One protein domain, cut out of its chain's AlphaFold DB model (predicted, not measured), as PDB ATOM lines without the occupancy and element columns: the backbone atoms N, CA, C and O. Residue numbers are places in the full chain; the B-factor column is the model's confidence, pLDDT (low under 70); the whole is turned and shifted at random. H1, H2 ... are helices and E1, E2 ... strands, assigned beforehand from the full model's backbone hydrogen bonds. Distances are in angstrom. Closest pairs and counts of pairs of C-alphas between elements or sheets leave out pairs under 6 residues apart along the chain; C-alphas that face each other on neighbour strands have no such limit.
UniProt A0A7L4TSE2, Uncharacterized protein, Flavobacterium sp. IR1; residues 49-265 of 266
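AT A GLANCE: This is residues 49 to 265 of the 266 residues of an uncharacterized protein of Flavobacterium sp. IR1 (UniProt A0A7L4TSE2). Two lobes of strands stand side by side: E1 to E6 form a curled sheet in one, and in the other E7 to E11 form a sheet partly face to face with the sheet E12 to E15, with H1 packed on the latter. The lobes are joined where E1 pairs with E7. The printed part has 217 residues with fifteen named strands, E1 to E15, followed by one named helix, H1; the class is mostly strand. E1 to E11 form one branched antiparallel sheet, and the second sheet runs E12, E13, E14, E15, antiparallel. The whole is compact, with a radius of gyration of the C-alphas of 18.2 A and spans of 53 by 42 by 30 A.

IN THESE COORDINATES: E1, residues 49 to 57, begins with C-alpha 49 at (132.692, 8.526, 15.941). E2 is 61 to 65, E3 71 to 76, E4 81 to 93 (24.6 A), E5 105 to 112 and E6 115 to 120. E7 is 125 to 136 (24.7 A), E8 142 to 150 (26.1 A), E9 167 to 174, E10 179 to 182 and E11 199 to 201. E12 is 206 to 216 (28.0 A), E13 219 to 228 (27.7 A), E14 232 to 240 (26.8 A) and E15 248 to 256 (24.1 A). H1, 259 to 265, ends with C-alpha 265 at (94.564, 8.380, 0.377).

HOW THE PARTS SIT: E4 lies on one side of E1 (N 55 and O 83, 2.8 A) and E7 on the other (N 56 and O 125, 2.8 A). E4 bends by 102 degrees at residue 90. E4, E5 and E6 form a meander, each strand the antiparallel neighbour of the one before (N 86 and O 109, 2.8 A; N 108 and O 119, 2.9 A). E2 has E6 on one side (N 65 and O 118, 2.9 A) and the edge strand E3 on the other (N 62 and O 75, 2.9 A). E7, E8, E9 and E10 form a second meander (N 128 and O 147, 2.9 A; N 146 and O 171, 2.9 A; N 172 and O 181, 2.8 A). E9 has E8 on one side and E10 and E11 on the other (N 168 and O 200, 2.8 A). E12 to E15 form a third meander (N 209 and O 225, 2.9 A; N 222 and O 237, 2.9 A; N 234 and O 254, 2.9 A). The two sheets make a sandwich, two sheets face to face, with best planes 6 degrees apart where they face each other. Of E7 and E12 the closest C-alphas are those of Phe 135 and Lys 214, 5.8 A apart. H1 is on the sheet E12 to E15, at a height of 8.5 A, over E14 and along the strands, at 20 degrees to E14 on the local plane; its closest C-alphas to E14 are those of Glu 259 and Tyr 232, 6.4 A apart. In H1 0 of 3 O i to N i+4 pairs are within hydrogen-bond range, but 3 of 4 O i to N i+3 pairs are.

THE WHOLE: The C-alphas farthest apart, of Ile 72 and Glu 264, are 53.9 A apart. The printed part has no cut. The links E4 to E5, E8 to E9 and E10 to E11 are long. Mean pLDDT of the printed part is 92.4; residues 190 to 193 and 262 to 265 are under 70.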
ATOM      1  N   LYS A  49     133.208   7.155  15.978       97.81
ATOM      2  CA  LYS A  49     132.692   8.526  15.941       97.81
ATOM      3  C   LYS A  49     131.446   8.647  16.803       97.81
ATOM      4  O   LYS A  49     130.572   7.781  16.783       97.81
ATOM      5  N   LYS A  50     131.361   9.750  17.552       98.12
ATOM      6  CA  LYS A  50     130.200  10.075  18.386       98.12
ATOM      7  C   LYS A  50     128.931  10.059  17.535       98.12
ATOM      8  O   LYS A  50     128.845  10.761  16.531       98.12
ATOM      9  N   TYR A  51     127.950   9.283  17.975       97.75
ATOM     10  CA  TYR A  51     126.702   9.058  17.261       97.75
ATOM     11  C   TYR A  51     125.597   8.845  18.293       97.75
ATOM     12  O   TYR A  51     125.357   7.733  18.746       97.75
ATOM     13  N   LEU A  52     125.000   9.946  18.754       97.81
ATOM     14  CA  LEU A  52     124.020   9.908  19.835       97.81
ATOM     15  C   LEU A  52     122.618   9.673  19.275       97.81
ATOM     16  O   LEU A  52     122.042  10.573  18.656       97.81
ATOM     17  N   ARG A  53     122.082   8.474  19.500       97.75
ATOM     18  CA  ARG A  53     120.745   8.036  19.068       97.75
ATOM     19  C   ARG A  53     120.126   7.095  20.092       97.75
ATOM     20  O   ARG A  53     120.840   6.550  20.930       97.75
ATOM     21  N   LYS A  54     118.816   6.889  20.030       97.75
ATOM     22  CA  LYS A  54     118.179   5.793  20.764       97.75
ATOM     23  C   LYS A  54     118.276   4.512  19.952       97.75
ATOM     24  O   LYS A  54     118.173   4.548  18.727       97.75
ATOM     25  N   GLY A  55     118.447   3.399  20.644       97.94
ATOM     26  CA  GLY A  55     118.413   2.082  20.040       97.94
ATOM     27  C   GLY A  55     117.559   1.101  20.825       97.94
ATOM     28  O   GLY A  55     117.169   1.364  21.959       97.94
ATOM     29  N   ILE A  56     117.297  -0.043  20.211       98.19
ATOM     30  CA  ILE A  56     116.544  -1.159  20.766       98.19
ATOM     31  C   ILE A  56     117.406  -2.416  20.696       98.19
ATOM     32  O   ILE A  56     117.968  -2.752  19.651       98.19
ATOM     33  N   LEU A  57     117.467  -3.130  21.816       97.94
ATOM     34  CA  LEU A  57     117.911  -4.518  21.871       97.94
ATOM     35  C   LEU A  57     116.681  -5.424  21.897       97.94
ATOM     36  O   LEU A  57     115.795  -5.259  22.743       97.94
ATOM     37  N   LEU A  58     116.632  -6.390  20.981       96.81
ATOM     38  CA  LEU A  58     115.593  -7.418  20.968       96.81
ATOM     39  C   LEU A  58     115.858  -8.480  22.040       96.81
ATOM     40  O   LEU A  58     116.944  -8.564  22.612       96.81
ATOM     41  N   LYS A  59     114.843  -9.308  22.312       95.50
ATOM     42  CA  LYS A  59     114.894 -10.397  23.297       95.50
ATOM     43  C   LYS A  59     115.731 -11.582  22.795       95.50
ATOM     44  O   LYS A  59     115.192 -12.649  22.496       95.50
ATOM     45  N   GLU A  60     117.037 -11.384  22.681       94.75
ATOM     46  CA  GLU A  60     118.005 -12.371  22.201       94.75
ATOM     47  C   GLU A  60     119.351 -12.213  22.948       94.75
ATOM     48  O   GLU A  60     119.608 -11.162  23.542       94.75
ATOM     49  N   PRO A  61     120.216 -13.246  22.979       96.94
ATOM     50  CA  PRO A  61     121.576 -13.113  23.498       96.94
ATOM     51  C   PRO A  61     122.427 -12.198  22.607       96.94
ATOM     52  O   PRO A  61     122.482 -12.400  21.397       96.94
ATOM     53  N   ILE A  62     123.139 -11.240  23.205       97.69
ATOM     54  CA  ILE A  62     123.950 -10.251  22.480       97.69
ATOM     55  C   ILE A  62     125.415 -10.386  22.878       97.69
ATOM     56  O   ILE A  62     125.760 -10.241  24.052       97.69
ATOM     57  N   GLN A  63     126.290 -10.637  21.907       97.94
ATOM     58  CA  GLN A  63     127.733 -10.654  22.143       97.94
ATOM     59  C   GLN A  63     128.261  -9.236  22.370       97.94
ATOM     60  O   GLN A  63     127.917  -8.302  21.644       97.94
ATOM     61  N   VAL A  64     129.123  -9.096  23.374       98.19
ATOM     62  CA  VAL A  64     129.827  -7.854  23.688       98.19
ATOM     63  C   VAL A  64     131.309  -8.044  23.437       98.19
ATOM     64  O   VAL A  64     131.885  -9.078  23.782       98.19
ATOM     65  N   PHE A  65     131.912  -7.007  22.875       97.19
ATOM     66  CA  PHE A  65     133.283  -6.997  22.407       97.19
ATOM     67  C   PHE A  65     134.143  -6.049  23.243       97.19
ATOM     68  O   PHE A  65     133.658  -5.052  23.787       97.19
ATOM     69  N   ASP A  66     135.432  -6.356  23.350       95.19
ATOM     70  CA  ASP A  66     136.429  -5.388  23.794       95.19
ATOM     71  C   ASP A  66     136.842  -4.444  22.647       95.19
ATOM     72  O   ASP A  66     136.330  -4.492  21.527       95.19
ATOM     73  N   LYS A  67     137.782  -3.540  22.938       91.81
ATOM     74  CA  LYS A  67     138.337  -2.595  21.956       91.81
ATOM     75  C   LYS A  67     139.107  -3.277  20.818       91.81
ATOM     76  O   LYS A  67     139.298  -2.657  19.782       91.81
ATOM     77  N   ASP A  68     139.566  -4.505  21.039       90.44
ATOM     78  CA  ASP A  68     140.349  -5.303  20.101       90.44
ATOM     79  C   ASP A  68     139.442  -6.309  19.356       90.44
ATOM     80  O   ASP A  68     139.934  -7.210  18.682       90.44
ATOM     81  N   LEU A  69     138.115  -6.127  19.463       90.38
ATOM     82  CA  LEU A  69     137.060  -6.920  18.828       90.38
ATOM     83  C   LEU A  69     137.005  -8.391  19.265       90.38
ATOM     84  O   LEU A  69     136.434  -9.230  18.568       90.38
ATOM     85  N   ASN A  70     137.524  -8.713  20.450       93.25
ATOM     86  CA  ASN A  70     137.335 -10.029  21.051       93.25
ATOM     87  C   ASN A  70     136.025 -10.064  21.835       93.25
ATOM     88  O   ASN A  70     135.703  -9.128  22.567       93.25
ATOM     89  N   VAL A  71     135.287 -11.170  21.731       96.25
ATOM     90  CA  VAL A  71     134.093 -11.400  22.555       96.25
ATOM     91  C   VAL A  71     134.512 -11.568  24.016       96.25
ATOM     92  O   VAL A  71     135.321 -12.440  24.332       96.25
ATOM     93  N   ILE A  72     133.936 -10.763  24.908       97.62
ATOM     94  CA  ILE A  72     134.260 -10.759  26.346       97.62
ATOM     95  C   ILE A  72     133.086 -11.152  27.243       97.62
ATOM     96  O   ILE A  72     133.295 -11.656  28.343       97.62
ATOM     97  N   GLU A  73     131.852 -10.935  26.794       97.06
ATOM     98  CA  GLU A  73     130.647 -11.335  27.519       97.06
ATOM     99  C   GLU A  73     129.470 -11.535  26.552       97.06
ATOM    100  O   GLU A  73     129.529 -11.189  25.370       97.06
ATOM    101  N   THR A  74     128.386 -12.124  27.051       98.00
ATOM    102  CA  THR A  74     127.104 -12.212  26.343       98.00
ATOM    103  C   THR A  74     126.014 -11.668  27.252       98.00
ATOM    104  O   THR A  74     125.829 -12.156  28.367       98.00
ATOM    105  N   LEU A  75     125.301 -10.646  26.786       97.25
ATOM    106  CA  LEU A  75     124.159 -10.069  27.481       97.25
ATOM    107  C   LEU A  75     122.913 -10.892  27.170       97.25
ATOM    108  O   LEU A  75     122.607 -11.155  26.013       97.25
ATOM    109  N   ASP A  76     122.178 -11.271  28.207       96.25
ATOM    110  CA  ASP A  76     120.925 -12.015  28.084       96.25
ATOM    111  C   ASP A  76     119.742 -11.048  28.231       96.25
ATOM    112  O   ASP A  76     119.339 -10.677  29.342       96.25
ATOM    113  N   ILE A  77     119.232 -10.580  27.092       97.25
ATOM    114  CA  ILE A  77     118.165  -9.582  27.034       97.25
ATOM    115  C   ILE A  77     116.812 -10.272  27.237       97.25
ATOM    116  O   ILE A  77     116.340 -11.047  26.407       97.25
ATOM    117  N   LYS A  78     116.172  -9.998  28.381       95.31
ATOM    118  CA  LYS A  78     114.931 -10.673  28.808       95.31
ATOM    119  C   LYS A  78     113.658 -10.108  28.189       95.31
ATOM    120  O   LYS A  78     112.671 -10.834  28.057       95.31
ATOM    121  N   GLU A  79     113.699  -8.846  27.797       95.50
ATOM    122  CA  GLU A  79     112.607  -8.103  27.182       95.50
ATOM    123  C   GLU A  79     113.179  -7.064  26.220       95.50
ATOM    124  O   GLU A  79     114.337  -6.667  26.360       95.50
ATOM    125  N   ILE A  80     112.381  -6.637  25.241       96.88
ATOM    126  CA  ILE A  80     112.801  -5.606  24.289       96.88
ATOM    127  C   ILE A  80     113.145  -4.343  25.083       96.88
ATOM    128  O   ILE A  80     112.308  -3.831  25.826       96.88
ATOM    129  N   THR A  81     114.387  -3.879  24.963       96.88
ATOM    130  CA  THR A  81     114.933  -2.834  25.837       96.88
ATOM    131  C   THR A  81     115.464  -1.662  25.024       96.88
ATOM    132  O   THR A  81     116.286  -1.856  24.129       96.88
ATOM    133  N   GLU A  82     115.048  -0.447  25.382       97.31
ATOM    134  CA  GLU A  82     115.659   0.785  24.878       97.31
ATOM    135  C   GLU A  82     117.045   1.004  25.496       97.31
ATOM    136  O   GLU A  82     117.255   0.822  26.698       97.31
ATOM    137  N   VAL A  83     117.993   1.418  24.661       98.19
ATOM    138  CA  VAL A  83     119.363   1.767  25.035       98.19
ATOM    139  C   VAL A  83     119.779   3.080  24.387       98.19
ATOM    140  O   VAL A  83     119.240   3.493  23.361       98.19
ATOM    141  N   GLN A  84     120.793   3.726  24.954       98.38
ATOM    142  CA  GLN A  84     121.418   4.882  24.319       98.38
ATOM    143  C   GLN A  84     122.580   4.410  23.444       98.38
ATOM    144  O   GLN A  84     123.533   3.816  23.948       98.38
ATOM    145  N   ILE A  85     122.547   4.732  22.155       98.69
ATOM    146  CA  ILE A  85     123.695   4.610  21.257       98.69
ATOM    147  C   ILE A  85     124.600   5.823  21.484       98.69
ATOM    148  O   ILE A  85     124.131   6.965  21.533       98.69
ATOM    149  N   LEU A  86     125.889   5.563  21.690       98.62
ATOM    150  CA  LEU A  86     126.903   6.553  22.052       98.62
ATOM    151  C   LEU A  86     127.820   6.883  20.871       98.62
ATOM    152  O   LEU A  86     128.187   8.044  20.654       98.62
ATOM    153  N   ALA A  87     128.223   5.856  20.125       98.38
ATOM    154  CA  ALA A  87     129.136   5.982  19.001       98.38
ATOM    155  C   ALA A  87     128.987   4.817  18.020       98.38
ATOM    156  O   ALA A  87     128.566   3.722  18.395       98.38
ATOM    157  N   LYS A  88     129.398   5.061  16.778       98.00
ATOM    158  CA  LYS A  88     129.416   4.096  15.677       98.00
ATOM    159  C   LYS A  88     130.836   3.992  15.129       98.00
ATOM    160  O   LYS A  88     131.527   5.013  15.051       98.00
ATOM    161  N   SER A  89     131.288   2.787  14.790       97.00
ATOM    162  CA  SER A  89     132.581   2.613  14.128       97.00
ATOM    163  C   SER A  89     132.587   3.304  12.764       97.00
ATOM    164  O   SER A  89     131.559   3.383  12.094       97.00
ATOM    165  N   THR A  90     133.734   3.828  12.343       94.38
ATOM    166  CA  THR A  90     133.874   4.469  11.025       94.38
ATOM    167  C   THR A  90     133.835   3.457   9.886       94.38
ATOM    168  O   THR A  90     133.296   3.761   8.829       94.38
ATOM    169  N   ALA A  91     134.361   2.256  10.122       93.12
ATOM    170  CA  ALA A  91     134.338   1.138   9.188       93.12
ATOM    171  C   ALA A  91     133.254   0.111   9.545       93.12
ATOM    172  O   ALA A  91     132.792   0.041  10.692       93.12
ATOM    173  N   MET A  92     132.878  -0.700   8.557       93.19
ATOM    174  CA  MET A  92     132.046  -1.891   8.730       93.19
ATOM    175  C   MET A  92     132.923  -3.142   8.681       93.19
ATOM    176  O   MET A  92     133.902  -3.196   7.938       93.19
ATOM    177  N   TYR A  93     132.548  -4.148   9.460       93.12
ATOM    178  CA  TYR A  93     133.327  -5.356   9.716       93.12
ATOM    179  C   TYR A  93     132.496  -6.592   9.394       93.12
ATOM    180  O   TYR A  93     131.270  -6.541   9.483       93.12
ATOM    181  N   ASN A  94     133.142  -7.708   9.056       91.25
ATOM    182  CA  ASN A  94     132.461  -8.979   8.806       91.25
ATOM    183  C   ASN A  94     132.899 -10.026   9.836       91.25
ATOM    184  O   ASN A  94     133.884 -10.737   9.638       91.25
ATOM    185  N   LEU A  95     132.133 -10.162  10.924       86.25
ATOM    186  CA  LEU A  95     132.434 -11.129  11.988       86.25
ATOM    187  C   LEU A  95     132.486 -12.581  11.500       86.25
ATOM    188  O   LEU A  95     133.258 -13.382  12.024       86.25
ATOM    189  N   ALA A  96     131.679 -12.927  10.496       79.94
ATOM    190  CA  ALA A  96     131.649 -14.276   9.942       79.94
ATOM    191  C   ALA A  96     132.890 -14.592   9.090       79.94
ATOM    192  O   ALA A  96     133.058 -15.740   8.680       79.94
ATOM    193  N   LYS A  97     133.738 -13.590   8.795       80.44
ATOM    194  CA  LYS A  97     134.816 -13.664   7.792       80.44
ATOM    195  C   LYS A  97     134.312 -14.224   6.458       80.44
ATOM    196  O   LYS A  97     135.030 -14.923   5.744       80.44
ATOM    197  N   SER A  98     133.046 -13.946   6.163       82.38
ATOM    198  CA  SER A  98     132.381 -14.369   4.942       82.38
ATOM    199  C   SER A  98     132.782 -13.450   3.791       82.38
ATOM    200  O   SER A  98     133.096 -12.277   3.996       82.38
ATOM    201  N   THR A  99     132.723 -13.964   2.566       84.06
ATOM    202  CA  THR A  99     132.800 -13.137   1.354       84.06
ATOM    203  C   THR A  99     131.497 -12.386   1.081       84.06
ATOM    204  O   THR A  99     131.461 -11.541   0.194       84.06
ATOM    205  N   ASP A 100     130.428 -12.696   1.820       88.56
ATOM    206  CA  ASP A 100     129.149 -12.002   1.722       88.56
ATOM    207  C   ASP A 100     129.278 -10.569   2.258       88.56
ATOM    208  O   ASP A 100     129.412 -10.336   3.465       88.56
ATOM    209  N   TYR A 101     129.266  -9.615   1.329       88.12
ATOM    210  CA  TYR A 101     129.372  -8.186   1.605       88.12
ATOM    211  C   TYR A 101     128.211  -7.680   2.466       88.12
ATOM    212  O   TYR A 101     128.424  -6.825   3.326       88.12
ATOM    213  N   CYS A 102     127.022  -8.267   2.318       91.00
ATOM    214  CA  CYS A 102     125.820  -7.827   3.011       91.00
ATOM    215  C   CYS A 102     125.851  -8.136   4.504       91.00
ATOM    216  O   CYS A 102     125.130  -7.511   5.267       91.00
ATOM    217  N   LEU A 103     126.712  -9.053   4.957       91.88
ATOM    218  CA  LEU A 103     126.896  -9.350   6.383       91.88
ATOM    219  C   LEU A 103     127.806  -8.347   7.103       91.88
ATOM    220  O   LEU A 103     128.014  -8.465   8.315       91.88
ATOM    221  N   LYS A 104     128.375  -7.373   6.382       94.00
ATOM    222  CA  LYS A 104     129.159  -6.309   7.003       94.00
ATOM    223  C   LYS A 104     128.271  -5.448   7.889       94.00
ATOM    224  O   LYS A 104     127.156  -5.105   7.515       94.00
ATOM    225  N   SER A 105     128.774  -5.061   9.055       95.62
ATOM    226  CA  SER A 105     128.064  -4.171   9.973       95.62
ATOM    227  C   SER A 105     129.033  -3.300  10.763       95.62
ATOM    228  O   SER A 105     130.194  -3.664  10.965       95.62
ATOM    229  N   ASN A 106     128.584  -2.128  11.207       96.62
ATOM    230  CA  ASN A 106     129.363  -1.318  12.139       96.62
ATOM    231  C   ASN A 106     129.404  -1.967  13.534       96.62
ATOM    232  O   ASN A 106     128.470  -2.645  13.949       96.62
ATOM    233  N   PHE A 107     130.448  -1.683  14.313       97.69
ATOM    234  CA  PHE A 107     130.390  -1.839  15.765       97.69
ATOM    235  C   PHE A 107     129.747  -0.610  16.395       97.69
ATOM    236  O   PHE A 107     130.004   0.527  15.992       97.69
ATOM    237  N   ILE A 108     128.940  -0.839  17.427       98.50
ATOM    238  CA  ILE A 108     128.148   0.190  18.088       98.50
ATOM    239  C   ILE A 108     128.499   0.220  19.570       98.50
ATOM    240  O   ILE A 108     128.453  -0.802  20.253       98.50
ATOM    241  N   LYS A 109     128.834   1.408  20.078       98.56
ATOM    242  CA  LYS A 109     128.954   1.657  21.517       98.56
ATOM    243  C   LYS A 109     127.598   2.036  22.075       98.56
ATOM    244  O   LYS A 109     126.987   2.992  21.596       98.56
ATOM    245  N   ILE A 110     127.163   1.333  23.110       98.62
ATOM    246  CA  ILE A 110     125.861   1.534  23.746       98.62
ATOM    247  C   ILE A 110     126.019   1.732  25.246       98.62
ATOM    248  O   ILE A 110     126.939   1.186  25.849       98.62
ATOM    249  N   ASN A 111     125.096   2.468  25.860       98.38
ATOM    250  CA  ASN A 111     124.881   2.429  27.299       98.38
ATOM    251  C   ASN A 111     123.726   1.473  27.601       98.38
ATOM    252  O   ASN A 111     122.584   1.736  27.219       98.38
ATOM    253  N   TYR A 112     124.026   0.390  28.311       97.19
ATOM    254  CA  TYR A 112     123.031  -0.543  28.822       97.19
ATOM    255  C   TYR A 112     123.200  -0.668  30.334       97.19
ATOM    256  O   TYR A 112     124.282  -0.987  30.827       97.19
ATOM    257  N   LYS A 113     122.133  -0.378  31.090       94.81
ATOM    258  CA  LYS A 113     122.126  -0.421  32.566       94.81
ATOM    259  C   LYS A 113     123.274   0.375  33.216       94.81
ATOM    260  O   LYS A 113     123.813  -0.029  34.242       94.81
ATOM    261  N   GLY A 114     123.653   1.509  32.621       96.06
ATOM    262  CA  GLY A 114     124.700   2.392  33.139       96.06
ATOM    263  C   GLY A 114     126.134   1.982  32.783       96.06
ATOM    264  O   GLY A 114     127.061   2.682  33.184       96.06
ATOM    265  N   LYS A 115     126.333   0.897  32.023       97.25
ATOM    266  CA  LYS A 115     127.648   0.434  31.551       97.25
ATOM    267  C   LYS A 115     127.770   0.621  30.035       97.25
ATOM    268  O   LYS A 115     126.802   0.430  29.300       97.25
ATOM    269  N   GLU A 116     128.959   1.014  29.574       98.06
ATOM    270  CA  GLU A 116     129.286   1.038  28.143       98.06
ATOM    271  C   GLU A 116     129.596  -0.382  27.653       98.06
ATOM    272  O   GLU A 116     130.383  -1.100  28.275       98.06
ATOM    273  N   HIS A 117     129.003  -0.763  26.525       98.25
ATOM    274  CA  HIS A 117     129.287  -2.011  25.823       98.25
ATOM    275  C   HIS A 117     129.553  -1.728  24.344       98.25
ATOM    276  O   HIS A 117     128.946  -0.822  23.770       98.25
ATOM    277  N   ILE A 118     130.430  -2.517  23.722       98.31
ATOM    278  CA  ILE A 118     130.592  -2.558  22.266       98.31
ATOM    279  C   ILE A 118     129.835  -3.786  21.770       98.31
ATOM    280  O   ILE A 118     130.114  -4.894  22.219       98.31
ATOM    281  N   VAL A 119     128.883  -3.596  20.865       98.06
ATOM    282  CA  VAL A 119     128.092  -4.672  20.252       98.06
ATOM    283  C   VAL A 119     128.228  -4.622  18.737       98.06
ATOM    284  O   VAL A 119     128.559  -3.579  18.168       98.06
ATOM    285  N   PHE A 120     127.972  -5.746  18.075       97.38
ATOM    286  CA  PHE A 120     127.927  -5.779  16.621       97.38
ATOM    287  C   PHE A 120     126.590  -5.233  16.117       97.38
ATOM    288  O   PHE A 120     125.530  -5.536  16.666       97.38
ATOM    289  N   GLY A 121     126.647  -4.399  15.086       97.00
ATOM    290  CA  GLY A 121     125.543  -3.555  14.652       97.00
ATOM    291  C   GLY A 121     124.331  -4.295  14.099       97.00
ATOM    292  O   GLY A 121     123.247  -3.726  14.087       97.00
ATOM    293  N   SER A 122     124.465  -5.565  13.714       94.56
ATOM    294  CA  SER A 122     123.328  -6.407  13.323       94.56
ATOM    295  C   SER A 122     122.447  -6.823  14.509       94.56
ATOM    296  O   SER A 122     121.315  -7.252  14.308       94.56
ATOM    297  N   SER A 123     122.951  -6.698  15.742       95.94
ATOM    298  CA  SER A 123     122.266  -7.100  16.982       95.94
ATOM    299  C   SER A 123     121.608  -5.930  17.731       95.94
ATOM    300  O   SER A 123     121.050  -6.117  18.812       95.94
ATOM    301  N   ILE A 124     121.684  -4.716  17.184       97.88
ATOM    302  CA  ILE A 124     121.053  -3.514  17.731       97.88
ATOM    303  C   ILE A 124     120.366  -2.739  16.612       97.88
ATOM    304  O   ILE A 124     120.892  -2.635  15.510       97.88
ATOM    305  N   TYR A 125     119.214  -2.160  16.927       97.88
ATOM    306  CA  TYR A 125     118.430  -1.363  15.996       97.88
ATOM    307  C   TYR A 125     118.399   0.092  16.455       97.88
ATOM    308  O   TYR A 125     118.198   0.351  17.636       97.88
ATOM    309  N   GLU A 126     118.589   1.046  15.553       98.00
ATOM    310  CA  GLU A 126     118.319   2.465  15.779       98.00
ATOM    311  C   GLU A 126     116.825   2.745  15.646       98.00
ATOM    312  O   GLU A 126     116.199   2.278  14.699       98.00
ATOM    313  N   ILE A 127     116.255   3.532  16.561       96.81
ATOM    314  CA  ILE A 127     114.863   3.988  16.444       96.81
ATOM    315  C   ILE A 127     114.799   5.188  15.496       96.81
ATOM    316  O   ILE A 127     115.440   6.214  15.744       96.81
ATOM    317  N   ASN A 128     113.941   5.114  14.478       95.19
ATOM    318  CA  ASN A 128     113.614   6.264  13.646       95.19
ATOM    319  C   ASN A 128     112.496   7.108  14.284       95.19
ATOM    320  O   ASN A 128     111.310   6.938  14.005       95.19
ATOM    321  N   GLU A 129     112.886   8.057  15.133       91.06
ATOM    322  CA  GLU A 129     111.960   8.991  15.799       91.06
ATOM    323  C   GLU A 129     111.194   9.896  14.814       91.06
ATOM    324  O   GLU A 129     110.104  10.373  15.132       91.06
ATOM    325  N   ASN A 130     111.721  10.112  13.602       91.31
ATOM    326  CA  ASN A 130     111.045  10.916  12.578       91.31
ATOM    327  C   ASN A 130     109.884  10.160  11.912       91.31
ATOM    328  O   ASN A 130     108.984  10.791  11.364       91.31
ATOM    329  N   ALA A 131     109.887   8.825  11.978       89.12
ATOM    330  CA  ALA A 131     108.843   7.950  11.442       89.12
ATOM    331  C   ALA A 131     107.873   7.460  12.536       89.12
ATOM    332  O   ALA A 131     107.296   6.375  12.433       89.12
ATOM    333  N   LYS A 132     107.709   8.246  13.607       95.31
ATOM    334  CA  LYS A 132     106.822   7.927  14.727       95.31
ATOM    335  C   LYS A 132     105.370   8.279  14.418       95.31
ATOM    336  O   LYS A 132     105.061   9.422  14.084       95.31
ATOM    337  N   PHE A 133     104.464   7.341  14.687       97.12
ATOM    338  CA  PHE A 133     103.023   7.592  14.682       97.12
ATOM    339  C   PHE A 133     102.416   7.306  16.051       97.12
ATOM    340  O   PHE A 133     102.489   6.182  16.549       97.12
ATOM    341  N   ASP A 134     101.792   8.320  16.646       97.25
ATOM    342  CA  ASP A 134     101.053   8.183  17.900       97.25
ATOM    343  C   ASP A 134      99.607   7.761  17.623       97.25
ATOM    344  O   ASP A 134      98.937   8.310  16.748       97.25
ATOM    345  N   PHE A 135      99.098   6.810  18.401       95.94
ATOM    346  CA  PHE A 135      97.712   6.363  18.317       95.94
ATOM    347  C   PHE A 135      97.170   5.994  19.697       95.94
ATOM    348  O   PHE A 135      97.900   5.906  20.686       95.94
ATOM    349  N   LYS A 136      95.853   5.799  19.781       95.75
ATOM    350  CA  LYS A 136      95.192   5.382  21.017       95.75
ATOM    351  C   LYS A 136      94.296   4.182  20.783       95.75
ATOM    352  O   LYS A 136      93.656   4.094  19.738       95.75
ATOM    353  N   SER A 137      94.229   3.290  21.767       93.19
ATOM    354  CA  SER A 137      93.212   2.240  21.789       93.19
ATOM    355  C   SER A 137      91.819   2.827  22.025       93.19
ATOM    356  O   SER A 137      91.667   3.975  22.446       93.19
ATOM    357  N   GLU A 138      90.782   2.013  21.840       89.06
ATOM    358  CA  GLU A 138      89.398   2.395  22.159       89.06
ATOM    359  C   GLU A 138      89.193   2.702  23.647       89.06
ATOM    360  O   GLU A 138      88.318   3.479  24.020       89.06
ATOM    361  N   LYS A 139      90.048   2.133  24.504       90.88
ATOM    362  CA  LYS A 139      90.095   2.416  25.945       90.88
ATOM    363  C   LYS A 139      90.953   3.645  26.275       90.88
ATOM    364  O   LYS A 139      91.258   3.870  27.443       90.88
ATOM    365  N   ASN A 140      91.334   4.436  25.267       92.06
ATOM    366  CA  ASN A 140      92.143   5.652  25.380       92.06
ATOM    367  C   ASN A 140      93.553   5.412  25.967       92.06
ATOM    368  O   ASN A 140      94.173   6.341  26.486       92.06
ATOM    369  N   GLU A 141      94.077   4.185  25.874       94.56
ATOM    370  CA  GLU A 141      95.484   3.895  26.180       94.56
ATOM    371  C   GLU A 141      96.360   4.400  25.028       94.56
ATOM    372  O   GLU A 141      96.009   4.205  23.864       94.56
ATOM    373  N   ALA A 142      97.462   5.082  25.345       96.88
ATOM    374  CA  ALA A 142      98.329   5.716  24.358       96.88
ATOM    375  C   ALA A 142      99.464   4.788  23.917       96.88
ATOM    376  O   ALA A 142     100.132   4.168  24.747       96.88
ATOM    377  N   PHE A 143      99.720   4.774  22.612       97.62
ATOM    378  CA  PHE A 143     100.778   4.002  21.975       97.62
ATOM    379  C   PHE A 143     101.523   4.853  20.948       97.62
ATOM    380  O   PHE A 143     100.995   5.850  20.449       97.62
ATOM    381  N   SER A 144     102.724   4.412  20.593       97.62
ATOM    382  CA  SER A 144     103.438   4.886  19.409       97.62
ATOM    383  C   SER A 144     103.951   3.696  18.615       97.62
ATOM    384  O   SER A 144     104.368   2.707  19.210       97.62
ATOM    385  N   VAL A 145     103.954   3.793  17.289       97.62
ATOM    386  CA  VAL A 145     104.684   2.871  16.411       97.62
ATOM    387  C   VAL A 145     105.873   3.592  15.789       97.62
ATOM    388  O   VAL A 145     105.770   4.769  15.440       97.62
ATOM    389  N   PHE A 146     106.986   2.876  15.673       95.06
ATOM    390  CA  PHE A 146     108.236   3.335  15.079       95.06
ATOM    391  C   PHE A 146     108.761   2.272  14.123       95.06
ATOM    392  O   PHE A 146     108.536   1.074  14.327       95.06
ATOM    393  N   SER A 147     109.527   2.714  13.132       96.31
ATOM    394  CA  SER A 147     110.457   1.839  12.433       96.31
ATOM    395  C   SER A 147     111.820   1.855  13.131       96.31
ATOM    396  O   SER A 147     112.212   2.846  13.759       96.31
ATOM    397  N   MET A 148     112.536   0.736  13.059       96.50
ATOM    398  CA  MET A 148     113.887   0.607  13.590       96.50
ATOM    399  C   MET A 148     114.778  -0.203  12.646       96.50
ATOM    400  O   MET A 148     114.373  -1.258  12.156       96.50
ATOM    401  N   THR A 149     115.998   0.271  12.415       95.56
ATOM    402  CA  THR A 149     116.922  -0.277  11.405       95.56
ATOM    403  C   THR A 149     118.216  -0.688  12.087       95.56
ATOM    404  O   THR A 149     118.668  -0.009  13.007       95.56
ATOM    405  N   ASN A 150     118.805  -1.817  11.695       95.25
ATOM    406  CA  ASN A 150     120.103  -2.210  12.240       95.25
ATOM    407  C   ASN A 150     121.244  -1.459  11.530       95.25
ATOM    408  O   ASN A 150     121.015  -0.608  10.675       95.25
ATOM    409  N   PHE A 151     122.487  -1.750  11.904       95.94
ATOM    410  CA  PHE A 151     123.666  -1.121  11.295       95.94
ATOM    411  C   PHE A 151     124.400  -2.065  10.342       95.94
ATOM    412  O   PHE A 151     125.632  -2.019  10.239       95.94
ATOM    413  N   GLN A 152     123.682  -3.012   9.746       94.12
ATOM    414  CA  GLN A 152     124.215  -3.880   8.703       94.12
ATOM    415  C   GLN A 152     124.292  -3.107   7.377       94.12
ATOM    416  O   GLN A 152     123.754  -2.008   7.263       94.12
ATOM    417  N   MET A 153     125.035  -3.632   6.404       93.50
ATOM    418  CA  MET A 153     125.091  -3.063   5.062       93.50
ATOM    419  C   MET A 153     123.681  -3.021   4.470       93.50
ATOM    420  O   MET A 153     123.067  -4.074   4.302       93.50
ATOM    421  N   GLY A 154     123.186  -1.813   4.201       91.25
ATOM    422  CA  GLY A 154     121.896  -1.592   3.547       91.25
ATOM    423  C   GLY A 154     122.021  -1.645   2.027       91.25
ATOM    424  O   GLY A 154     123.098  -1.935   1.505       91.25
ATOM    425  N   ALA A 155     120.940  -1.318   1.320       88.62
ATOM    426  CA  ALA A 155     120.847  -1.387  -0.144       88.62
ATOM    427  C   ALA A 155     121.791  -0.422  -0.882       88.62
ATOM    428  O   ALA A 155     122.110  -0.613  -2.052       88.62
ATOM    429  N   SER A 156     122.288   0.600  -0.188       86.50
ATOM    430  CA  SER A 156     123.287   1.530  -0.704       86.50
ATOM    431  C   SER A 156     124.301   1.900   0.372       86.50
ATOM    432  O   SER A 156     124.013   1.831   1.570       86.50
ATOM    433  N   ASP A 157     125.489   2.300  -0.066       85.81
ATOM    434  CA  ASP A 157     126.488   2.957   0.767       85.81
ATOM    435  C   ASP A 157     126.840   4.346   0.204       85.81
ATOM    436  O   ASP A 157     126.156   4.881  -0.670       85.81
ATOM    437  N   ASP A 158     127.887   4.976   0.741       80.75
ATOM    438  CA  ASP A 158     128.314   6.315   0.318       80.75
ATOM    439  C   ASP A 158     128.830   6.362  -1.141       80.75
ATOM    440  O   ASP A 158     129.104   7.449  -1.657       80.75
ATOM    441  N   VAL A 159     129.011   5.209  -1.798       84.00
ATOM    442  CA  VAL A 159     129.589   5.086  -3.142       84.00
ATOM    443  C   VAL A 159     128.546   4.622  -4.152       84.00
ATOM    444  O   VAL A 159     128.399   5.256  -5.200       84.00
ATOM    445  N   GLU A 160     127.842   3.525  -3.867       85.81
ATOM    446  CA  GLU A 160     126.945   2.886  -4.831       85.81
ATOM    447  C   GLU A 160     125.829   2.050  -4.184       85.81
ATOM    448  O   GLU A 160     125.738   1.905  -2.964       85.81
ATOM    449  N   LEU A 161     124.952   1.507  -5.035       87.56
ATOM    450  CA  LEU A 161     124.038   0.438  -4.642       87.56
ATOM    451  C   LEU A 161     124.850  -0.823  -4.345       87.56
ATOM    452  O   LEU A 161     125.728  -1.208  -5.118       87.56
ATOM    453  N   THR A 162     124.537  -1.483  -3.242       89.00
ATOM    454  CA  THR A 162     125.287  -2.643  -2.750       89.00
ATOM    455  C   THR A 162     124.663  -3.963  -3.199       89.00
ATOM    456  O   THR A 162     125.309  -5.009  -3.115       89.00
ATOM    457  N   GLY A 163     123.401  -3.931  -3.651       86.25
ATOM    458  CA  GLY A 163     122.597  -5.117  -3.937       86.25
ATOM    459  C   GLY A 163     122.192  -5.908  -2.688       86.25
ATOM    460  O   GLY A 163     121.804  -7.071  -2.804       86.25
ATOM    461  N   CYS A 164     122.324  -5.320  -1.495       90.00
ATOM    462  CA  CYS A 164     121.914  -5.937  -0.239       90.00
ATOM    463  C   CYS A 164     120.447  -5.641   0.088       90.00
ATOM    464  O   CYS A 164     119.973  -4.524  -0.101       90.00
ATOM    465  N   ASP A 165     119.745  -6.637   0.633       86.19
ATOM    466  CA  ASP A 165     118.404  -6.441   1.189       86.19
ATOM    467  C   ASP A 165     118.483  -5.457   2.373       86.19
ATOM    468  O   ASP A 165     119.311  -5.640   3.271       86.19
ATOM    469  N   ASP A 166     117.586  -4.474   2.426       89.94
ATOM    470  CA  ASP A 166     117.454  -3.562   3.564       89.94
ATOM    471  C   ASP A 166     115.989  -3.441   3.989       89.94
ATOM    472  O   ASP A 166     115.062  -3.458   3.175       89.94
ATOM    473  N   PHE A 167     115.776  -3.386   5.297       91.50
ATOM    474  CA  PHE A 167     114.455  -3.317   5.891       91.50
ATOM    475  C   PHE A 167     114.502  -2.687   7.281       91.50
ATOM    476  O   PHE A 167     115.442  -2.863   8.059       91.50
ATOM    477  N   SER A 168     113.404  -2.036   7.649       95.00
ATOM    478  CA  SER A 168     113.190  -1.526   8.999       95.00
ATOM    479  C   SER A 168     112.144  -2.365   9.718       95.00
ATOM    480  O   SER A 168     111.026  -2.521   9.238       95.00
ATOM    481  N   LEU A 169     112.464  -2.891  10.898       95.81
ATOM    482  CA  LEU A 169     111.489  -3.591  11.730       95.81
ATOM    483  C   LEU A 169     110.489  -2.609  12.340       95.81
ATOM    484  O   LEU A 169     110.830  -1.464  12.631       95.81
ATOM    485  N   LEU A 170     109.269  -3.076  12.599       96.69
ATOM    486  CA  LEU A 170     108.254  -2.298  13.304       96.69
ATOM    487  C   LEU A 170     108.216  -2.642  14.794       96.69
ATOM    488  O   LEU A 170     108.176  -3.815  15.184       96.69
ATOM    489  N   VAL A 171     108.170  -1.605  15.629       96.94
ATOM    490  CA  VAL A 171     108.045  -1.728  17.085       96.94
ATOM    491  C   VAL A 171     106.987  -0.768  17.618       96.94
ATOM    492  O   VAL A 171     106.850   0.360  17.149       96.94
ATOM    493  N   ILE A 172     106.230  -1.223  18.613       97.31
ATOM    494  CA  ILE A 172     105.200  -0.454  19.308       97.31
ATOM    495  C   ILE A 172     105.650  -0.191  20.737       97.31
ATOM    496  O   ILE A 172     106.039  -1.119  21.442       97.31
ATOM    497  N   LEU A 173     105.541   1.060  21.170       97.56
ATOM    498  CA  LEU A 173     105.675   1.483  22.558       97.56
ATOM    499  C   LEU A 173     104.289   1.646  23.178       97.56
ATOM    500  O   LEU A 173     103.463   2.406  22.670       97.56
ATOM    501  N   ASN A 174     104.056   0.987  24.308       96.50
ATOM    502  CA  ASN A 174     102.940   1.287  25.194       96.50
ATOM    503  C   ASN A 174     103.375   2.330  26.233       96.50
ATOM    504  O   ASN A 174     104.242   2.066  27.064       96.50
ATOM    505  N   HIS A 175     102.749   3.508  26.226       96.88
ATOM    506  CA  HIS A 175     103.120   4.605  27.134       96.88
ATOM    507  C   HIS A 175     102.700   4.369  28.587       96.88
ATOM    508  O   HIS A 175     103.201   5.038  29.487       96.88
ATOM    509  N   LYS A 176     101.774   3.438  28.841       94.50
ATOM    510  CA  LYS A 176     101.271   3.156  30.191       94.50
ATOM    511  C   LYS A 176     102.313   2.465  31.064       94.50
ATOM    512  O   LYS A 176     102.425   2.785  32.243       94.50
ATOM    513  N   ASP A 177     103.024   1.494  30.502       94.31
ATOM    514  CA  ASP A 177     104.026   0.686  31.203       94.31
ATOM    515  C   ASP A 177     105.434   0.816  30.610       94.31
ATOM    516  O   ASP A 177     106.359   0.168  31.098       94.31
ATOM    517  N   ASN A 178     105.603   1.689  29.610       95.00
ATOM    518  CA  ASN A 178     106.854   1.951  28.905       95.00
ATOM    519  C   ASN A 178     107.478   0.675  28.316       95.00
ATOM    520  O   ASN A 178     108.689   0.462  28.405       95.00
ATOM    521  N   LYS A 179     106.633  -0.201  27.756       95.94
ATOM    522  CA  LYS A 179     107.064  -1.468  27.160       95.94
ATOM    523  C   LYS A 179     107.022  -1.442  25.646       95.94
ATOM    524  O   LYS A 179     106.059  -0.971  25.043       95.94
ATOM    525  N   TYR A 180     108.059  -2.035  25.068       96.62
ATOM    526  CA  TYR A 180     108.189  -2.248  23.638       96.62
ATOM    527  C   TYR A 180     107.715  -3.647  23.239       96.62
ATOM    528  O   TYR A 180     108.052  -4.637  23.892       96.62
ATOM    529  N   THR A 181     106.994  -3.727  22.122       96.31
ATOM    530  CA  THR A 181     106.543  -4.976  21.498       96.31
ATOM    531  C   THR A 181     106.769  -4.918  19.988       96.31
ATOM    532  O   THR A 181     106.505  -3.902  19.353       96.31
ATOM    533  N   THR A 182     107.241  -6.009  19.393       95.38
ATOM    534  CA  THR A 182     107.317  -6.187  17.933       95.38
ATOM    535  C   THR A 182     105.995  -6.680  17.362       95.38
ATOM    536  O   THR A 182     105.278  -7.427  18.025       95.38
ATOM    537  N   LEU A 183     105.724  -6.368  16.100       95.00
ATOM    538  CA  LEU A 183     104.574  -6.915  15.385       95.00
ATOM    539  C   LEU A 183     104.949  -8.238  14.714       95.00
ATOM    540  O   LEU A 183     106.034  -8.360  14.144       95.00
ATOM    541  N   ALA A 184     104.048  -9.218  14.739       92.94
ATOM    542  CA  ALA A 184     104.234 -10.450  13.978       92.94
ATOM    543  C   ALA A 184     104.254 -10.178  12.465       92.94
ATOM    544  O   ALA A 184     103.578  -9.264  11.984       92.94
ATOM    545  N   ILE A 185     105.014 -10.989  11.723       92.19
ATOM    546  CA  ILE A 185     105.002 -10.981  10.254       92.19
ATOM    547  C   ILE A 185     103.567 -11.194   9.724       92.19
ATOM    548  O   ILE A 185     102.821 -11.966  10.331       92.19
ATOM    549  N   PRO A 186     103.146 -10.535   8.625       91.69
ATOM    550  CA  PRO A 186     101.806 -10.743   8.088       91.69
ATOM    551  C   PRO A 186     101.586 -12.176   7.583       91.69
ATOM    552  O   PRO A 186     102.365 -12.688   6.781       91.69
ATOM    553  N   ASP A 187     100.494 -12.810   8.016       88.56
ATOM    554  CA  ASP A 187     100.209 -14.231   7.750       88.56
ATOM    555  C   ASP A 187      99.917 -14.529   6.269       88.56
ATOM    556  O   ASP A 187     100.043 -15.667   5.812       88.56
ATOM    557  N   ASN A 188      99.507 -13.512   5.512       88.00
ATOM    558  CA  ASN A 188      99.044 -13.624   4.133       88.00
ATOM    559  C   ASN A 188     100.063 -13.138   3.090       88.00
ATOM    560  O   ASN A 188      99.679 -12.767   1.980       88.00
ATOM    561  N   GLN A 189     101.353 -13.142   3.428       77.00
ATOM    562  CA  GLN A 189     102.416 -12.944   2.446       77.00
ATOM    563  C   GLN A 189     102.774 -14.272   1.764       77.00
ATOM    564  O   GLN A 189     103.079 -15.261   2.432       77.00
ATOM    565  N   GLU A 190     102.764 -14.294   0.425       66.00
ATOM    566  CA  GLU A 190     103.231 -15.452  -0.358       66.00
ATOM    567  C   GLU A 190     104.723 -15.721  -0.125       66.00
ATOM    568  O   GLU A 190     105.143 -16.870   0.012       66.00
ATOM    569  N   TYR A 191     105.513 -14.650  -0.015       65.38
ATOM    570  CA  TYR A 191     106.907 -14.708   0.401       65.38
ATOM    571  C   TYR A 191     107.006 -14.475   1.901       65.38
ATOM    572  O   TYR A 191     106.788 -13.372   2.392       65.38
ATOM    573  N   LYS A 192     107.386 -15.515   2.644       62.12
ATOM    574  CA  LYS A 192     107.753 -15.343   4.048       62.12
ATOM    575  C   LYS A 192     109.076 -14.587   4.105       62.12
ATOM    576  O   LYS A 192     110.104 -15.128   3.697       62.12
ATOM    577  N   SER A 193     109.038 -13.348   4.595       65.56
ATOM    578  CA  SER A 193     110.245 -12.587   4.926       65.56
ATOM    579  C   SER A 193     111.185 -13.447   5.780       65.56
ATOM    580  O   SER A 193     110.741 -14.235   6.618       65.56
ATOM    581  N   LYS A 194     112.499 -13.286   5.587       71.00
ATOM    582  CA  LYS A 194     113.524 -13.916   6.441       71.00
ATOM    583  C   LYS A 194     113.453 -13.409   7.891       71.00
ATOM    584  O   LYS A 194     114.076 -13.984   8.781       71.00
ATOM    585  N   THR A 195     112.723 -12.320   8.129       78.06
ATOM    586  CA  THR A 195     112.563 -11.703   9.444       78.06
ATOM    587  C   THR A 195     111.446 -12.371  10.250       78.06
ATOM    588  O   THR A 195     110.485 -12.918   9.715       78.06
ATOM    589  N   LYS A 196     111.562 -12.313  11.580       84.62
ATOM    590  CA  LYS A 196     110.541 -12.841  12.502       84.62
ATOM    591  C   LYS A 196     109.368 -11.872  12.719       84.62
ATOM    592  O   LYS A 196     108.382 -12.249  13.347       84.62
ATOM    593  N   PHE A 197     109.490 -10.631  12.250       93.31
ATOM    594  CA  PHE A 197     108.626  -9.513  12.621       93.31
ATOM    595  C   PHE A 197     108.184  -8.734  11.384       93.31
ATOM    596  O   PHE A 197     108.859  -8.761  10.354       93.31
ATOM    597  N   ALA A 198     107.069  -8.013  11.489       94.25
ATOM    598  CA  ALA A 198     106.674  -7.085  10.437       94.25
ATOM    599  C   ALA A 198     107.774  -6.038  10.218       94.25
ATOM    600  O   ALA A 198     108.380  -5.530  11.168       94.25
ATOM    601  N   ASN A 199     108.017  -5.734   8.953       94.25
ATOM    602  CA  ASN A 199     109.072  -4.848   8.504       94.25
ATOM    603  C   ASN A 199     108.577  -3.998   7.331       94.25
ATOM    604  O   ASN A 199     107.569  -4.334   6.713       94.25
ATOM    605  N   LEU A 200     109.282  -2.898   7.098       94.38
ATOM    606  CA  LEU A 200     109.179  -2.038   5.929       94.38
ATOM    607  C   LEU A 200     110.395  -2.310   5.050       94.38
ATOM    608  O   LEU A 200     111.517  -2.275   5.556       94.38
ATOM    609  N   ILE A 201     110.181  -2.582   3.771       91.69
ATOM    610  CA  ILE A 201     111.256  -2.855   2.810       91.69
ATOM    611  C   ILE A 201     111.883  -1.540   2.327       91.69
ATOM    612  O   ILE A 201     111.171  -0.563   2.100       91.69
ATOM    613  N   HIS A 202     113.207  -1.510   2.164       89.06
ATOM    614  CA  HIS A 202     113.967  -0.372   1.633       89.06
ATOM    615  C   HIS A 202     115.104  -0.837   0.706       89.06
ATOM    616  O   HIS A 202     116.252  -0.438   0.877       89.06
ATOM    617  N   ASP A 203     114.797  -1.706  -0.252       85.00
ATOM    618  CA  ASP A 203     115.781  -2.271  -1.176       85.00
ATOM    619  C   ASP A 203     115.816  -1.547  -2.537       85.00
ATOM    620  O   ASP A 203     115.094  -0.576  -2.781       85.00
ATOM    621  N   ASP A 204     116.668  -2.029  -3.445       79.94
ATOM    622  CA  ASP A 204     116.840  -1.472  -4.793       79.94
ATOM    623  C   ASP A 204     115.544  -1.468  -5.625       79.94
ATOM    624  O   ASP A 204     115.418  -0.709  -6.591       79.94
ATOM    625  N   GLY A 205     114.587  -2.340  -5.302       85.19
ATOM    626  CA  GLY A 205     113.336  -2.504  -6.032       85.19
ATOM    627  C   GLY A 205     112.159  -1.761  -5.407       85.19
ATOM    628  O   GLY A 205     111.239  -1.365  -6.135       85.19
ATOM    629  N   SER A 206     112.159  -1.585  -4.083       89.56
ATOM    630  CA  SER A 206     111.027  -1.023  -3.357       89.56
ATOM    631  C   SER A 206     111.398  -0.293  -2.069       89.56
ATOM    632  O   SER A 206     112.293  -0.685  -1.327       89.56
ATOM    633  N   SER A 207     110.630   0.751  -1.761       92.31
ATOM    634  CA  SER A 207     110.682   1.450  -0.478       92.31
ATOM    635  C   SER A 207     109.299   1.535   0.152       92.31
ATOM    636  O   SER A 207     108.323   1.869  -0.516       92.31
ATOM    637  N   GLU A 208     109.200   1.256   1.444       94.56
ATOM    638  CA  GLU A 208     107.948   1.290   2.187       94.56
ATOM    639  C   GLU A 208     108.003   2.303   3.328       94.56
ATOM    640  O   GLU A 208     108.958   2.348   4.095       94.56
ATOM    641  N   GLU A 209     106.952   3.098   3.496       94.62
ATOM    642  CA  GLU A 209     106.835   4.034   4.615       94.62
ATOM    643  C   GLU A 209     105.437   3.994   5.229       94.62
ATOM    644  O   GLU A 209     104.427   3.867   4.531       94.62
ATOM    645  N   ILE A 210     105.360   4.125   6.555       95.38
ATOM    646  CA  ILE A 210     104.077   4.337   7.228       95.38
ATOM    647  C   ILE A 210     103.637   5.767   6.938       95.38
ATOM    648  O   ILE A 210     104.414   6.704   7.102       95.38
ATOM    649  N   TYR A 211     102.374   5.944   6.567       93.19
ATOM    650  CA  TYR A 211     101.792   7.272   6.383       93.19
ATOM    651  C   TYR A 211     100.640   7.606   7.313       93.19
ATOM    652  O   TYR A 211     100.248   8.767   7.434       93.19
ATOM    653  N   ASN A 212     100.059   6.589   7.937       93.44
ATOM    654  CA  ASN A 212      98.967   6.738   8.879       93.44
ATOM    655  C   ASN A 212      98.949   5.532   9.818       93.44
ATOM    656  O   ASN A 212      99.241   4.418   9.392       93.44
ATOM    657  N   ALA A 213      98.549   5.741  11.067       96.06
ATOM    658  CA  ALA A 213      98.282   4.684  12.028       96.06
ATOM    659  C   ALA A 213      97.056   5.061  12.868       96.06
ATOM    660  O   ALA A 213      97.012   6.126  13.482       96.06
ATOM    661  N   LYS A 214      96.047   4.188  12.907       95.19
ATOM    662  CA  LYS A 214      94.832   4.399  13.707       95.19
ATOM    663  C   LYS A 214      94.254   3.089  14.209       95.19
ATOM    664  O   LYS A 214      94.464   2.048  13.599       95.19
ATOM    665  N   VAL A 215      93.475   3.151  15.284       96.69
ATOM    666  CA  VAL A 215      92.754   1.984  15.807       96.69
ATOM    667  C   VAL A 215      91.304   2.012  15.340       96.69
ATOM    668  O   VAL A 215      90.636   3.040  15.439       96.69
ATOM    669  N   ILE A 216      90.827   0.883  14.819       94.56
ATOM    670  CA  ILE A 216      89.433   0.653  14.429       94.56
ATOM    671  C   ILE A 216      89.028  -0.727  14.950       94.56
ATOM    672  O   ILE A 216      89.641  -1.715  14.552       94.56
ATOM    673  N   ASN A 217      87.992  -0.817  15.788       92.69
ATOM    674  CA  ASN A 217      87.480  -2.086  16.325       92.69
ATOM    675  C   ASN A 217      88.601  -2.939  16.952       92.69
ATOM    676  O   ASN A 217      88.810  -4.090  16.564       92.69
ATOM    677  N   ASP A 218      89.369  -2.336  17.864       93.19
ATOM    678  CA  ASP A 218      90.522  -2.953  18.555       93.19
ATOM    679  C   ASP A 218      91.649  -3.470  17.623       93.19
ATOM    680  O   ASP A 218      92.482  -4.298  17.999       93.19
ATOM    681  N   THR A 219      91.694  -2.966  16.387       96.19
ATOM    682  CA  THR A 219      92.714  -3.298  15.384       96.19
ATOM    683  C   THR A 219      93.514  -2.055  15.030       96.19
ATOM    684  O   THR A 219      92.939  -1.059  14.591       96.19
ATOM    685  N   LEU A 220      94.836  -2.108  15.187       97.50
ATOM    686  CA  LEU A 220      95.746  -1.114  14.632       97.50
ATOM    687  C   LEU A 220      95.783  -1.302  13.116       97.50
ATOM    688  O   LEU A 220      96.139  -2.369  12.623       97.50
ATOM    689  N   VAL A 221      95.413  -0.257  12.389       97.19
ATOM    690  CA  VAL A 221      95.446  -0.176  10.934       97.19
ATOM    691  C   VAL A 221      96.494   0.857  10.554       97.19
ATOM    692  O   VAL A 221      96.291   2.057  10.756       97.19
ATOM    693  N   MET A 222      97.611   0.385  10.007       97.56
ATOM    694  CA  MET A 222      98.671   1.232   9.477       97.56
ATOM    695  C   MET A 222      98.563   1.306   7.963       97.56
ATOM    696  O   MET A 222      98.524   0.283   7.286       97.56
ATOM    697  N   GLY A 223      98.499   2.522   7.434       96.12
ATOM    698  CA  GLY A 223      98.649   2.770   6.012       96.12
ATOM    699  C   GLY A 223     100.124   2.723   5.646       96.12
ATOM    700  O   GLY A 223     100.899   3.510   6.186       96.12
ATOM    701  N   ILE A 224     100.484   1.825   4.732       96.19
ATOM    702  CA  ILE A 224     101.829   1.724   4.170       96.19
ATOM    703  C   ILE A 224     101.794   2.233   2.735       96.19
ATOM    704  O   ILE A 224     100.948   1.810   1.941       96.19
ATOM    705  N   LYS A 225     102.682   3.168   2.416       94.50
ATOM    706  CA  LYS A 225     102.960   3.621   1.055       94.50
ATOM    707  C   LYS A 225     104.147   2.822   0.548       94.50
ATOM    708  O   LYS A 225     105.091   2.598   1.295       94.50
ATOM    709  N   VAL A 226     104.081   2.418  -0.710       94.75
ATOM    710  CA  VAL A 226     105.123   1.665  -1.395       94.75
ATOM    711  C   VAL A 226     105.587   2.477  -2.599       94.75
ATOM    712  O   VAL A 226     104.766   2.866  -3.428       94.75
ATOM    713  N   GLY A 227     106.879   2.750  -2.695       93.56
ATOM    714  CA  GLY A 227     107.542   3.181  -3.918       93.56
ATOM    715  C   GLY A 227     108.144   1.972  -4.624       93.56
ATOM    716  O   GLY A 227     108.705   1.094  -3.971       93.56
ATOM    717  N   TYR A 228     108.022   1.927  -5.946       91.25
ATOM    718  CA  TYR A 228     108.721   0.978  -6.809       91.25
ATOM    719  C   TYR A 228     109.636   1.753  -7.763       91.25
ATOM    720  O   TYR A 228     109.494   2.968  -7.907       91.25
ATOM    721  N   GLN A 229     110.535   1.061  -8.471       87.00
ATOM    722  CA  GLN A 229     111.285   1.682  -9.579       87.00
ATOM    723  C   GLN A 229     110.347   2.276 -10.643       87.00
ATOM    724  O   GLN A 229     110.629   3.330 -11.210       87.00
ATOM    725  N   GLU A 230     109.210   1.616 -10.877       87.88
ATOM    726  CA  GLU A 230     108.176   2.051 -11.812       87.88
ATOM    727  C   GLU A 230     106.822   2.136 -11.099       87.88
ATOM    728  O   GLU A 230     106.079   1.158 -10.976       87.88
ATOM    729  N   GLY A 231     106.505   3.336 -10.615       91.44
ATOM    730  CA  GLY A 231     105.231   3.647  -9.980       91.44
ATOM    731  C   GLY A 231     105.211   3.371  -8.482       91.44
ATOM    732  O   GLY A 231     106.231   3.343  -7.795       91.44
ATOM    733  N   TYR A 232     104.005   3.215  -7.952       93.56
ATOM    734  CA  TYR A 232     103.758   3.259  -6.522       93.56
ATOM    735  C   TYR A 232     102.617   2.322  -6.117       93.56
ATOM    736  O   TYR A 232     101.859   1.776  -6.928       93.56
ATOM    737  N   GLY A 233     102.476   2.126  -4.815       94.44
ATOM    738  CA  GLY A 233     101.401   1.355  -4.231       94.44
ATOM    739  C   GLY A 233     101.075   1.779  -2.813       94.44
ATOM    740  O   GLY A 233     101.716   2.631  -2.203       94.44
ATOM    741  N   SER A 234     100.023   1.177  -2.285       95.50
ATOM    742  CA  SER A 234      99.685   1.291  -0.875       95.50
ATOM    743  C   SER A 234      98.946   0.053  -0.412       95.50
ATOM    744  O   SER A 234      98.288  -0.624  -1.205       95.50
ATOM    745  N   TYR A 235      99.028  -0.227   0.876       95.56
ATOM    746  CA  TYR A 235      98.220  -1.245   1.525       95.56
ATOM    747  C   TYR A 235      97.983  -0.873   2.987       95.56
ATOM    748  O   TYR A 235      98.540   0.098   3.504       95.56
ATOM    749  N   PHE A 236      97.138  -1.649   3.659       96.69
ATOM    750  CA  PHE A 236      96.978  -1.578   5.103       96.69
ATOM    751  C   PHE A 236      97.648  -2.768   5.771       96.69
ATOM    752  O   PHE A 236      97.263  -3.906   5.505       96.69
ATOM    753  N   LEU A 237      98.596  -2.502   6.664       96.94
ATOM    754  CA  LEU A 237      99.086  -3.479   7.627       96.94
ATOM    755  C   LEU A 237      98.185  -3.423   8.861       96.94
ATOM    756  O   LEU A 237      98.080  -2.387   9.520       96.94
ATOM    757  N   LYS A 238      97.504  -4.528   9.154       97.12
ATOM    758  CA  LYS A 238      96.558  -4.624  10.266       97.12
ATOM    759  C   LYS A 238      97.068  -5.587  11.316       97.12
ATOM    760  O   LYS A 238      97.524  -6.668  10.968       97.12
ATOM    761  N   THR A 239      96.933  -5.225  12.585       96.56
ATOM    762  CA  THR A 239      97.269  -6.098  13.715       96.56
ATOM    763  C   THR A 239      96.353  -5.813  14.903       96.56
ATOM    764  O   THR A 239      95.925  -4.674  15.107       96.56
ATOM    765  N   ALA A 240      95.983  -6.839  15.663       94.25
ATOM    766  CA  ALA A 240      95.075  -6.676  16.793       94.25
ATOM    767  C   ALA A 240      95.820  -6.171  18.043       94.25
ATOM    768  O   ALA A 240      96.977  -6.506  18.283       94.25
ATOM    769  N   LEU A 241      95.156  -5.346  18.859       93.00
ATOM    770  CA  LEU A 241      95.736  -4.873  20.122       93.00
ATOM    771  C   LEU A 241      95.576  -5.926  21.229       93.00
ATOM    772  O   LEU A 241      96.512  -6.180  21.987       93.00
ATOM    773  N   LYS A 242      94.400  -6.570  21.319       88.75
ATOM    774  CA  LYS A 242      94.074  -7.565  22.364       88.75
ATOM    775  C   LYS A 242      95.008  -8.767  22.452       88.75
ATOM    776  O   LYS A 242      95.066  -9.396  23.505       88.75
ATOM    777  N   ASP A 243      95.675  -9.130  21.364       88.94
ATOM    778  CA  ASP A 243      96.588 -10.272  21.309       88.94
ATOM    779  C   ASP A 243      98.057  -9.836  21.371       88.94
ATOM    780  O   ASP A 243      98.947 -10.631  21.083       88.94
ATOM    781  N   ASN A 244      98.311  -8.584  21.772       90.75
ATOM    782  CA  ASN A 244      99.642  -7.995  21.841       90.75
ATOM    783  C   ASN A 244     100.383  -8.090  20.496       90.75
ATOM    784  O   ASN A 244     101.554  -8.466  20.450       90.75
ATOM    785  N   PHE A 245      99.676  -7.766  19.408       94.44
ATOM    786  CA  PHE A 245     100.221  -7.685  18.052       94.44
ATOM    787  C   PHE A 245     100.786  -9.015  17.525       94.44
ATOM    788  O   PHE A 245     101.688  -9.046  16.683       94.44
ATOM    789  N   SER A 246     100.262 -10.135  18.039       92.56
ATOM    790  CA  SER A 246     100.761 -11.480  17.732       92.56
ATOM    791  C   SER A 246     100.371 -11.986  16.345       92.56
ATOM    792  O   SER A 246     100.907 -12.997  15.892       92.56
ATOM    793  N   LYS A 247      99.442 -11.295  15.680       92.06
ATOM    794  CA  LYS A 247      98.985 -11.592  14.324       92.06
ATOM    795  C   LYS A 247      98.880 -10.317  13.515       92.06
ATOM    796  O   LYS A 247      98.385  -9.301  14.016       92.06
ATOM    797  N   SER A 248      99.287 -10.410  12.258       94.38
ATOM    798  CA  SER A 248      99.189  -9.310  11.313       94.38
ATOM    799  C   SER A 248      98.695  -9.796   9.956       94.38
ATOM    800  O   SER A 248      98.905 -10.947   9.583       94.38
ATOM    801  N   GLU A 249      98.071  -8.909   9.192       95.06
ATOM    802  CA  GLU A 249      97.683  -9.160   7.803       95.06
ATOM    803  C   GLU A 249      97.891  -7.914   6.940       95.06
ATOM    804  O   GLU A 249      97.786  -6.780   7.414       95.06
ATOM    805  N   ILE A 250      98.150  -8.133   5.655       95.12
ATOM    806  CA  ILE A 250      98.119  -7.094   4.628       95.12
ATOM    807  C   ILE A 250      96.741  -7.083   3.974       95.12
ATOM    808  O   ILE A 250      96.222  -8.119   3.569       95.12
ATOM    809  N   ALA A 251      96.143  -5.910   3.816       95.00
ATOM    810  CA  ALA A 251      94.843  -5.764   3.176       95.00
ATOM    811  C   ALA A 251      94.806  -4.577   2.210       95.00
ATOM    812  O   ALA A 251      95.571  -3.623   2.336       95.00
ATOM    813  N   ASN A 252      93.845  -4.617   1.282       93.44
ATOM    814  CA  ASN A 252      93.499  -3.516   0.380       93.44
ATOM    815  C   ASN A 252      94.698  -2.974  -0.419       93.44
ATOM    816  O   ASN A 252      94.888  -1.761  -0.505       93.44
ATOM    817  N   ILE A 253      95.485  -3.875  -1.005       93.25
ATOM    818  CA  ILE A 253      96.613  -3.513  -1.864       93.25
ATOM    819  C   ILE A 253      96.090  -2.728  -3.075       93.25
ATOM    820  O   ILE A 253      95.194  -3.183  -3.787       93.25
ATOM    821  N   LYS A 254      96.665  -1.551  -3.310       92.19
ATOM    822  CA  LYS A 254      96.420  -0.699  -4.474       92.19
ATOM    823  C   LYS A 254      97.748  -0.380  -5.150       92.19
ATOM    824  O   LYS A 254      98.751  -0.197  -4.465       92.19
ATOM    825  N   ARG A 255      97.736  -0.264  -6.477       91.38
ATOM    826  CA  ARG A 255      98.864   0.215  -7.287       91.38
ATOM    827  C   ARG A 255      98.442   1.437  -8.083       91.38
ATOM    828  O   ARG A 255      97.273   1.550  -8.449       91.38
ATOM    829  N   PHE A 256      99.383   2.334  -8.311       90.19
ATOM    830  CA  PHE A 256      99.174   3.577  -9.036       90.19
ATOM    831  C   PHE A 256     100.468   3.984  -9.747       90.19
ATOM    832  O   PHE A 256     101.560   3.678  -9.279       90.19
ATOM    833  N   GLU A 257     100.346   4.636 -10.902       85.19
ATOM    834  CA  GLU A 257     101.502   5.064 -11.703       85.19
ATOM    835  C   GLU A 257     102.111   6.363 -11.160       85.19
ATOM    836  O   GLU A 257     103.331   6.506 -11.107       85.19
ATOM    837  N   GLU A 258     101.269   7.289 -10.693       84.38
ATOM    838  CA  GLU A 258     101.695   8.600 -10.203       84.38
ATOM    839  C   GLU A 258     101.601   8.727  -8.684       84.38
ATOM    840  O   GLU A 258     100.571   8.430  -8.079       84.38
ATOM    841  N   GLU A 259     102.630   9.308  -8.067       78.44
ATOM    842  CA  GLU A 259     102.649   9.605  -6.629       78.44
ATOM    843  C   GLU A 259     101.512  10.548  -6.195       78.44
ATOM    844  O   GLU A 259     101.038  10.487  -5.063       78.44
ATOM    845  N   SER A 260     101.034  11.406  -7.103       78.56
ATOM    846  CA  SER A 260      99.916  12.334  -6.879       78.56
ATOM    847  C   SER A 260      98.662  11.616  -6.358       78.56
ATOM    848  O   SER A 260      98.008  12.111  -5.440       78.56
ATOM    849  N   SER A 261      98.400  10.406  -6.864       76.69
ATOM    850  CA  SER A 261      97.252   9.565  -6.502       76.69
ATOM    851  C   SER A 261      97.291   9.099  -5.043       76.69
ATOM    852  O   SER A 261      96.261   8.773  -4.457       76.69
ATOM    853  N   TYR A 262      98.471   9.084  -4.420       68.19
ATOM    854  CA  TYR A 262      98.606   8.756  -3.006       68.19
ATOM    855  C   TYR A 262      98.150   9.894  -2.085       68.19
ATOM    856  O   TYR A 262      97.626   9.625  -1.005       68.19
ATOM    857  N   ASN A 263      98.283  11.159  -2.495       68.19
ATOM    858  CA  ASN A 263      97.832  12.281  -1.665       68.19
ATOM    859  C   ASN A 263      96.315  12.255  -1.417       68.19
ATOM    860  O   ASN A 263      95.856  12.814  -0.425       68.19
ATOM    861  N   GLU A 264      95.556  11.559  -2.265       67.56
ATOM    862  CA  GLU A 264      94.116  11.334  -2.109       67.56
ATOM    863  C   GLU A 264      93.766  10.239  -1.079       67.56
ATOM    864  O   GLU A 264      92.598  10.070  -0.732       67.56
ATOM    865  N   LEU A 265      94.753   9.471  -0.594       65.12
ATOM    866  CA  LEU A 265      94.564   8.380   0.377       65.12
ATOM    867  C   LEU A 265      94.724   8.816   1.845       65.12
ATOM    868  O   LEU A 265      94.406   8.020   2.736       65.12
TER     869      LEU A 265